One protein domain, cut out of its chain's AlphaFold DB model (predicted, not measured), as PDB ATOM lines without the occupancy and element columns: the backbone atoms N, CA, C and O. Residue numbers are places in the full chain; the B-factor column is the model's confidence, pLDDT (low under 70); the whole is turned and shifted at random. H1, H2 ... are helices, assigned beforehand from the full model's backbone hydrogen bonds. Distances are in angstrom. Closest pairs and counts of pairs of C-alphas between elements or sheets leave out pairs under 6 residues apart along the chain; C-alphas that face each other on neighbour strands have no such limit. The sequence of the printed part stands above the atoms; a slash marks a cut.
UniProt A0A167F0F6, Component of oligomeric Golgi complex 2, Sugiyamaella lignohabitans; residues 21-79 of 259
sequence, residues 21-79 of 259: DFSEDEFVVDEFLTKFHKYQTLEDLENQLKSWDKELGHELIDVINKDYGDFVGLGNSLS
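What this domain is: This is residues 21 to 79 of the 259 residues of the protein "Component of oligomeric Golgi complex 2" of Sugiyamaella lignohabitans (UniProt A0A167F0F6). A single long helix, H2, makes the longest axis, and the small helix H1 forms a corner with it where H1 ends and H2 begins; the leading stretch, residues 21 to 28, lies not at the end of H2 but alongside its first part, where residues 23 to 31, of which 29 to 31 belong to H1, stand free of it. The far part of H2, from residue 57, sticks out free. The printed part has 59 residues with two named helices, H1 then H2, and no named strand, and its class is all helix. It is extended, with a radius of gyration of the C-alphas of 17.9 A, a rod spanning 57 by 22 by 11 A.

How they stand to each other: H1, residues 29 to 37, and H2, residues 42 to 78, are close but not clearly touching; their closest C-alphas, of His 37 and Leu 45, are 7.2 A apart. They run opposite ways at a steep tilt of 59 degrees. In both helices every O i to N i+4 pair is within hydrogen-bond range.

Where its parts are: H1 begins at C-alpha 29, (-22.439, -13.279, -15.933), and is 11.7 A long. H2 measures 52.8 A and ends at C-alpha 78, (-63.640, 4.657, -9.928).

The domain as a whole: The C-alphas farthest apart, of Tyr 39 and Ser 79, are 57.7 A apart. The printed part has no cut, the link from H1 to H2 is tight, and no printed residue is under 70 in pLDDT.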
ATOM      1  N   ASP A  21     -29.662 -14.004  -5.824       84.12
ATOM      2  CA  ASP A  21     -28.561 -13.928  -6.790       84.12
ATOM      3  C   ASP A  21     -29.017 -13.387  -8.162       84.12
ATOM      4  O   ASP A  21     -28.189 -13.012  -8.982       84.12
ATOM      5  N   PHE A  22     -30.333 -13.302  -8.402       83.38
ATOM      6  CA  PHE A  22     -30.927 -12.644  -9.575       83.38
ATOM      7  C   PHE A  22     -31.419 -11.216  -9.294       83.38
ATOM      8  O   PHE A  22     -31.971 -10.574 -10.182       83.38
ATOM      9  N   SER A  23     -31.288 -10.735  -8.054       84.00
ATOM     10  CA  SER A  23     -31.800  -9.427  -7.618       84.00
ATOM     11  C   SER A  23     -30.705  -8.355  -7.521       84.00
ATOM     12  O   SER A  23     -30.939  -7.311  -6.920       84.00
ATOM     13  N   GLU A  24     -29.505  -8.626  -8.039       82.56
ATOM     14  CA  GLU A  24     -28.390  -7.672  -8.062       82.56
ATOM     15  C   GLU A  24     -28.632  -6.571  -9.111       82.56
ATOM     16  O   GLU A  24     -29.093  -6.852 -10.218       82.56
ATOM     17  N   ASP A  25     -28.315  -5.316  -8.765       79.81
ATOM     18  CA  ASP A  25     -28.544  -4.141  -9.626       79.81
ATOM     19  C   ASP A  25     -27.729  -4.193 -10.937       79.81
ATOM     20  O   ASP A  25     -28.197  -3.737 -11.982       79.81
ATOM     21  N   GLU A  26     -26.523  -4.774 -10.898       85.25
ATOM     22  CA  GLU A  26     -25.672  -5.035 -12.065       85.25
ATOM     23  C   GLU A  26     -25.330  -6.527 -12.130       85.25
ATOM     24  O   GLU A  26     -24.492  -7.024 -11.384       85.25
ATOM     25  N   PHE A  27     -25.979  -7.255 -13.039       86.06
ATOM     26  CA  PHE A  27     -25.749  -8.689 -13.206       86.06
ATOM     27  C   PHE A  27     -24.525  -8.962 -14.092       86.06
ATOM     28  O   PHE A  27     -24.569  -8.766 -15.311       86.06
ATOM     29  N   VAL A  28     -23.438  -9.461 -13.493       87.69
ATOM     30  CA  VAL A  28     -22.211  -9.851 -14.207       87.69
ATOM     31  C   VAL A  28     -22.147 -11.373 -14.358       87.69
ATOM     32  O   VAL A  28     -21.893 -12.112 -13.409       87.69
ATOM     33  N   VAL A  29     -22.347 -11.846 -15.592       85.50
ATOM     34  CA  VAL A  29     -22.439 -13.279 -15.933       85.50
ATOM     35  C   VAL A  29     -21.192 -14.059 -15.512       85.50
ATOM     36  O   VAL A  29     -21.304 -15.148 -14.952       85.50
ATOM     37  N   ASP A  30     -20.007 -13.503 -15.757       83.94
ATOM     38  CA  ASP A  30     -18.741 -14.190 -15.491       83.94
ATOM     39  C   ASP A  30     -18.515 -14.409 -13.986       83.94
ATOM     40  O   ASP A  30     -18.088 -15.489 -13.567       83.94
ATOM     41  N   GLU A  31     -18.856 -13.420 -13.154       83.75
ATOM     42  CA  GLU A  31     -18.759 -13.517 -11.692       83.75
ATOM     43  C   GLU A  31     -19.799 -14.493 -11.130       83.75
ATOM     44  O   GLU A  31     -19.469 -15.336 -10.290       83.75
ATOM     45  N   PHE A  32     -21.021 -14.455 -11.667       84.81
ATOM     46  CA  PHE A  32     -22.089 -15.387 -11.322       84.81
ATOM     47  C   PHE A  32     -21.687 -16.839 -11.624       84.81
ATOM     48  O   PHE A  32     -21.700 -17.693 -10.736       84.81
ATOM     49  N   LEU A  33     -21.242 -17.137 -12.847       82.94
ATOM     50  CA  LEU A  33     -20.826 -18.492 -13.222       82.94
ATOM     51  C   LEU A  33     -19.623 -18.961 -12.395       82.94
ATOM     52  O   LEU A  33     -19.597 -20.110 -11.956       82.94
ATOM     53  N   THR A  34     -18.664 -18.079 -12.106       81.94
ATOM     54  CA  THR A  34     -17.489 -18.417 -11.285       81.94
ATOM     55  C   THR A  34     -17.862 -18.749  -9.835       81.94
ATOM     56  O   THR A  34     -17.227 -19.610  -9.217       81.94
ATOM     57  N   LYS A  35     -18.901 -18.102  -9.289       80.75
ATOM     58  CA  LYS A  35     -19.420 -18.338  -7.932       80.75
ATOM     59  C   LYS A  35     -20.069 -19.719  -7.790       80.75
ATOM     60  O   LYS A  35     -19.848 -20.380  -6.779       80.75
ATOM     61  N   PHE A  36     -20.806 -20.178  -8.804       80.44
ATOM     62  CA  PHE A  36     -21.594 -21.416  -8.723       80.44
ATOM     63  C   PHE A  36     -20.940 -22.634  -9.401       80.44
ATOM     64  O   PHE A  36     -21.162 -23.757  -8.968       80.44
ATOM     65  N   HIS A  37     -20.078 -22.462 -10.412       75.44
ATOM     66  CA  HIS A  37     -19.461 -23.573 -11.163       75.44
ATOM     67  C   HIS A  37     -18.337 -24.316 -10.406       75.44
ATOM     68  O   HIS A  37     -17.958 -25.417 -10.795       75.44
ATOM     69  N   LYS A  38     -17.782 -23.753  -9.322       71.69
ATOM     70  CA  LYS A  38     -16.570 -24.284  -8.655       71.69
ATOM     71  C   LYS A  38     -16.669 -25.729  -8.144       71.69
ATOM     72  O   LYS A  38     -15.644 -26.402  -8.102       71.69
ATOM     73  N   TYR A  39     -17.861 -26.194  -7.770       72.62
ATOM     74  CA  TYR A  39     -18.067 -27.522  -7.172       72.62
ATOM     75  C   TYR A  39     -19.285 -28.268  -7.747       72.62
ATOM     76  O   TYR A  39     -19.779 -29.199  -7.119       72.62
ATOM     77  N   GLN A  40     -19.775 -27.880  -8.933       78.38
ATOM     78  CA  GLN A  40     -20.915 -28.527  -9.601       78.38
ATOM     79  C   GLN A  40     -20.639 -28.773 -11.085       78.38
ATOM     80  O   GLN A  40     -19.794 -28.108 -11.684       78.38
ATOM     81  N   THR A  41     -21.369 -29.709 -11.695       82.12
ATOM     82  CA  THR A  41     -21.274 -29.915 -13.142       82.12
ATOM     83  C   THR A  41     -21.997 -28.799 -13.896       82.12
ATOM     84  O   THR A  41     -22.956 -28.199 -13.405       82.12
ATOM     85  N   LEU A  42     -21.549 -28.524 -15.122       82.38
ATOM     86  CA  LEU A  42     -22.203 -27.545 -15.988       82.38
ATOM     87  C   LEU A  42     -23.650 -27.950 -16.319       82.38
ATOM     88  O   LEU A  42     -24.512 -27.086 -16.441       82.38
ATOM     89  N   GLU A  43     -23.919 -29.254 -16.408       86.06
ATOM     90  CA  GLU A  43     -25.256 -29.804 -16.649       86.06
ATOM     91  C   GLU A  43     -26.198 -29.548 -15.460       86.06
ATOM     92  O   GLU A  43     -27.342 -29.136 -15.652       86.06
ATOM     93  N   ASP A  44     -25.711 -29.698 -14.225       83.44
ATOM     94  CA  ASP A  44     -26.489 -29.379 -13.022       83.44
ATOM     95  C   ASP A  44     -26.791 -27.878 -12.920       83.44
ATOM     96  O   ASP A  44     -27.917 -27.494 -12.593       83.44
ATOM     97  N   LEU A  45     -25.815 -27.024 -13.253       84.56
ATOM     98  CA  LEU A  45     -25.994 -25.571 -13.309       84.56
ATOM     99  C   LEU A  45     -27.032 -25.170 -14.366       84.56
ATOM    100  O   LEU A  45     -27.909 -24.347 -14.100       84.56
ATOM    101  N   GLU A  46     -26.952 -25.764 -15.558       87.31
ATOM    102  CA  GLU A  46     -27.906 -25.533 -16.644       87.31
ATOM    103  C   GLU A  46     -29.325 -25.949 -16.228       87.31
ATOM    104  O   GLU A  46     -30.290 -25.219 -16.469       87.31
ATOM    105  N   ASN A  47     -29.462 -27.095 -15.559       87.88
ATOM    106  CA  ASN A  47     -30.745 -27.580 -15.057       87.88
ATOM    107  C   ASN A  47     -31.317 -26.678 -13.951       87.88
ATOM    108  O   ASN A  47     -32.516 -26.387 -13.969       87.88
ATOM    109  N   GLN A  48     -30.481 -26.181 -13.033       86.88
ATOM    110  CA  GLN A  48     -30.897 -25.212 -12.012       86.88
ATOM    111  C   GLN A  48     -31.373 -23.896 -12.640       86.88
ATOM    112  O   GLN A  48     -32.445 -23.407 -12.287       86.88
ATOM    113  N   LEU A  49     -30.635 -23.350 -13.611       87.06
ATOM    114  CA  LEU A  49     -31.023 -22.126 -14.320       87.06
ATOM    115  C   LEU A  49     -32.342 -22.298 -15.083       87.06
ATOM    116  O   LEU A  49     -33.209 -21.432 -15.002       87.06
ATOM    117  N   LYS A  50     -32.544 -23.433 -15.764       90.81
ATOM    118  CA  LYS A  50     -33.821 -23.750 -16.435       90.81
ATOM    119  C   LYS A  50     -34.992 -23.881 -15.459       90.81
ATOM    120  O   LYS A  50     -36.129 -23.600 -15.835       90.81
ATOM    121  N   SER A  51     -34.741 -24.349 -14.236       90.50
ATOM    122  CA  SER A  51     -35.760 -24.403 -13.184       90.50
ATOM    123  C   SER A  51     -36.135 -22.997 -12.716       90.50
ATOM    124  O   SER A  51     -37.318 -22.670 -12.676       90.50
ATOM    125  N   TRP A  52     -35.137 -22.153 -12.439       91.75
ATOM    126  CA  TRP A  52     -35.344 -20.767 -12.020       91.75
ATOM    127  C   TRP A  52     -36.011 -19.910 -13.098       91.75
ATOM    128  O   TRP A  52     -36.884 -19.119 -12.766       91.75
ATOM    129  N   ASP A  53     -35.681 -20.100 -14.377       90.25
ATOM    130  CA  ASP A  53     -36.344 -19.413 -15.499       90.25
ATOM    131  C   ASP A  53     -37.853 -19.700 -15.531       90.25
ATOM    132  O   ASP A  53     -38.677 -18.792 -15.647       90.25
ATOM    133  N   LYS A  54     -38.241 -20.965 -15.329       92.25
ATOM    134  CA  LYS A  54     -39.655 -21.350 -15.239       92.25
ATOM    135  C   LYS A  54     -40.328 -20.783 -13.994       92.25
ATOM    136  O   LYS A  54     -41.451 -20.297 -14.087       92.25
ATOM    137  N   GLU A  55     -39.671 -20.865 -12.843       91.38
ATOM    138  CA  GLU A  55     -40.215 -20.383 -11.569       91.38
ATOM    139  C   GLU A  55     -40.414 -18.862 -11.579       91.38
ATOM    140  O   GLU A  55     -41.502 -18.384 -11.266       91.38
ATOM    141  N   LEU A  56     -39.413 -18.109 -12.044       88.88
ATOM    142  CA  LEU A  56     -39.490 -16.658 -12.218       88.88
ATOM    143  C   LEU A  56     -40.515 -16.271 -13.291       88.88
ATOM    144  O   LEU A  56     -41.245 -15.298 -13.114       88.88
ATOM    145  N   GLY A  57     -40.619 -17.041 -14.377       90.00
ATOM    146  CA  GLY A  57     -41.647 -16.845 -15.399       90.00
ATOM    147  C   GLY A  57     -43.066 -17.021 -14.852       90.00
ATOM    148  O   GLY A  57     -43.956 -16.234 -15.177       90.00
ATOM    149  N   HIS A  58     -43.279 -18.012 -13.982       92.00
ATOM    150  CA  HIS A  58     -44.548 -18.197 -13.278       92.00
ATOM    151  C   HIS A  58     -44.822 -17.073 -12.273       92.00
ATOM    152  O   HIS A  58     -45.907 -16.498 -12.312       92.00
ATOM    153  N   GLU A  59     -43.842 -16.699 -11.444       90.12
ATOM    154  CA  GLU A  59     -43.977 -15.600 -10.478       90.12
ATOM    155  C   GLU A  59     -44.311 -14.275 -11.183       90.12
ATOM    156  O   GLU A  59     -45.183 -13.532 -10.734       90.12
ATOM    157  N   LEU A  60     -43.688 -14.001 -12.333       90.88
ATOM    158  CA  LEU A  60     -43.984 -12.826 -13.150       90.88
ATOM    159  C   LEU A  60     -45.436 -12.821 -13.635       90.88
ATOM    160  O   LEU A  60     -46.116 -11.801 -13.533       90.88
ATOM    161  N   ILE A  61     -45.919 -13.950 -14.159       92.50
ATOM    162  CA  ILE A  61     -47.308 -14.085 -14.615       92.50
ATOM    163  C   ILE A  61     -48.273 -13.894 -13.442       92.50
ATOM    164  O   ILE A  61     -49.275 -13.194 -13.589       92.50
ATOM    165  N   ASP A  62     -47.970 -14.466 -12.279       92.25
ATOM    166  CA  ASP A  62     -48.809 -14.352 -11.087       92.25
ATOM    167  C   ASP A  62     -48.877 -12.910 -10.571       92.25
ATOM    168  O   ASP A  62     -49.967 -12.418 -10.266       92.25
ATOM    169  N   VAL A  63     -47.744 -12.202 -10.536       92.25
ATOM    170  CA  VAL A  63     -47.689 -10.782 -10.165       92.25
ATOM    171  C   VAL A  63     -48.460  -9.930 -11.171       92.25
ATOM    172  O   VAL A  63     -49.310  -9.143 -10.766       92.25
ATOM    173  N   ILE A  64     -48.250 -10.126 -12.476       92.25
ATOM    174  CA  ILE A  64     -48.974  -9.381 -13.517       92.25
ATOM    175  C   ILE A  64     -50.479  -9.627 -13.419       92.25
ATOM    176  O   ILE A  64     -51.267  -8.688 -13.512       92.25
ATOM    177  N   ASN A  65     -50.899 -10.877 -13.229       91.62
ATOM    178  CA  ASN A  65     -52.315 -11.218 -13.129       91.62
ATOM    179  C   ASN A  65     -52.959 -10.599 -11.888       91.62
ATOM    180  O   ASN A  65     -54.086 -10.102 -11.964       91.62
ATOM    181  N   LYS A  66     -52.244 -10.603 -10.759       93.12
ATOM    182  CA  LYS A  66     -52.683  -9.952  -9.526       93.12
ATOM    183  C   LYS A  66     -52.813  -8.442  -9.719       93.12
ATOM    184  O   LYS A  66     -53.887  -7.894  -9.482       93.12
ATOM    185  N   ASP A  67     -51.765  -7.794 -10.215       91.44
ATOM    186  CA  ASP A  67     -51.734  -6.345 -10.409       91.44
ATOM    187  C   ASP A  67     -52.770  -5.893 -11.451       91.44
ATOM    188  O   ASP A  67     -53.416  -4.857 -11.290       91.44
ATOM    189  N   TYR A  68     -53.003  -6.694 -12.496       93.19
ATOM    190  CA  TYR A  68     -54.068  -6.450 -13.468       93.19
ATOM    191  C   TYR A  68     -55.457  -6.555 -12.829       93.19
ATOM    192  O   TYR A  68     -56.310  -5.695 -13.063       93.19
ATOM    193  N   GLY A  69     -55.688  -7.576 -11.998       90.62
ATOM    194  CA  GLY A  69     -56.930  -7.732 -11.241       90.62
ATOM    195  C   GLY A  69     -57.203  -6.533 -10.329       90.62
ATOM    196  O   GLY A  69     -58.308  -5.982 -10.348       90.62
ATOM    197  N   ASP A  70     -56.180  -6.077  -9.606       91.62
ATOM    198  CA  ASP A  70     -56.256  -4.914  -8.723       91.62
ATOM    199  C   ASP A  70     -56.515  -3.619  -9.514       91.62
ATOM    200  O   ASP A  70     -57.384  -2.822  -9.144       91.62
ATOM    201  N   PHE A  71     -55.839  -3.427 -10.651       92.19
ATOM    202  CA  PHE A  71     -56.024  -2.253 -11.506       92.19
ATOM    203  C   PHE A  71     -57.423  -2.196 -12.130       92.19
ATOM    204  O   PHE A  71     -58.066  -1.143 -12.130       92.19
ATOM    205  N   VAL A  72     -57.943  -3.326 -12.616       89.81
ATOM    206  CA  VAL A  72     -59.314  -3.414 -13.141       89.81
ATOM    207  C   VAL A  72     -60.338  -3.196 -12.023       89.81
ATOM    208  O   VAL A  72     -61.332  -2.498 -12.231       89.81
ATOM    209  N   GLY A  73     -60.092  -3.729 -10.824       88.56
ATOM    210  CA  GLY A  73     -60.927  -3.490  -9.645       88.56
ATOM    211  C   GLY A  73     -60.991  -2.009  -9.252       88.56
ATOM    212  O   GLY A  73     -62.078  -1.476  -9.001       88.56
ATOM    213  N   LEU A  74     -59.847  -1.321  -9.270       87.12
ATOM    214  CA  LEU A  74     -59.747   0.127  -9.061       87.12
ATOM    215  C   LEU A  74     -60.467   0.909 -10.163       87.12
ATOM    216  O   LEU A  74     -61.263   1.795  -9.856       87.12
ATOM    217  N   GLY A  75     -60.257   0.548 -11.430       88.44
ATOM    218  CA  GLY A  75     -60.934   1.160 -12.574       88.44
ATOM    219  C   GLY A  75     -62.457   1.022 -12.497       88.44
ATOM    220  O   GLY A  75     -63.171   2.000 -12.703       88.44
ATOM    221  N   ASN A  76     -62.960  -0.151 -12.110       85.12
ATOM    222  CA  ASN A  76     -64.390  -0.402 -11.911       85.12
ATOM    223  C   ASN A  76     -64.968   0.339 -10.701       85.12
ATOM    224  O   ASN A  76     -66.119   0.752 -10.744       85.12
ATOM    225  N   SER A  77     -64.192   0.518  -9.629       84.88
ATOM    226  CA  SER A  77     -64.635   1.269  -8.445       84.88
ATOM    227  C   SER A  77     -64.658   2.777  -8.693       84.88
ATOM    228  O   SER A  77     -65.527   3.487  -8.181       84.88
ATOM    229  N   LEU A  78     -63.702   3.270  -9.484       85.50
ATOM    230  CA  LEU A  78     -63.640   4.657  -9.928       85.50
ATOM    231  C   LEU A  78     -64.724   4.946 -10.977       85.50
ATOM    232  O   LEU A  78     -65.354   6.006 -10.953       85.50
ATOM    233  N   SER A  79     -65.001   3.973 -11.849       81.56
ATOM    234  CA  SER A  79     -66.127   3.989 -12.780       81.56
ATOM    235  C   SER A  79     -67.450   3.995 -12.006       81.56
ATOM    236  O   SER A  79     -67.809   3.057 -11.305       81.56
TER     237      SER A  79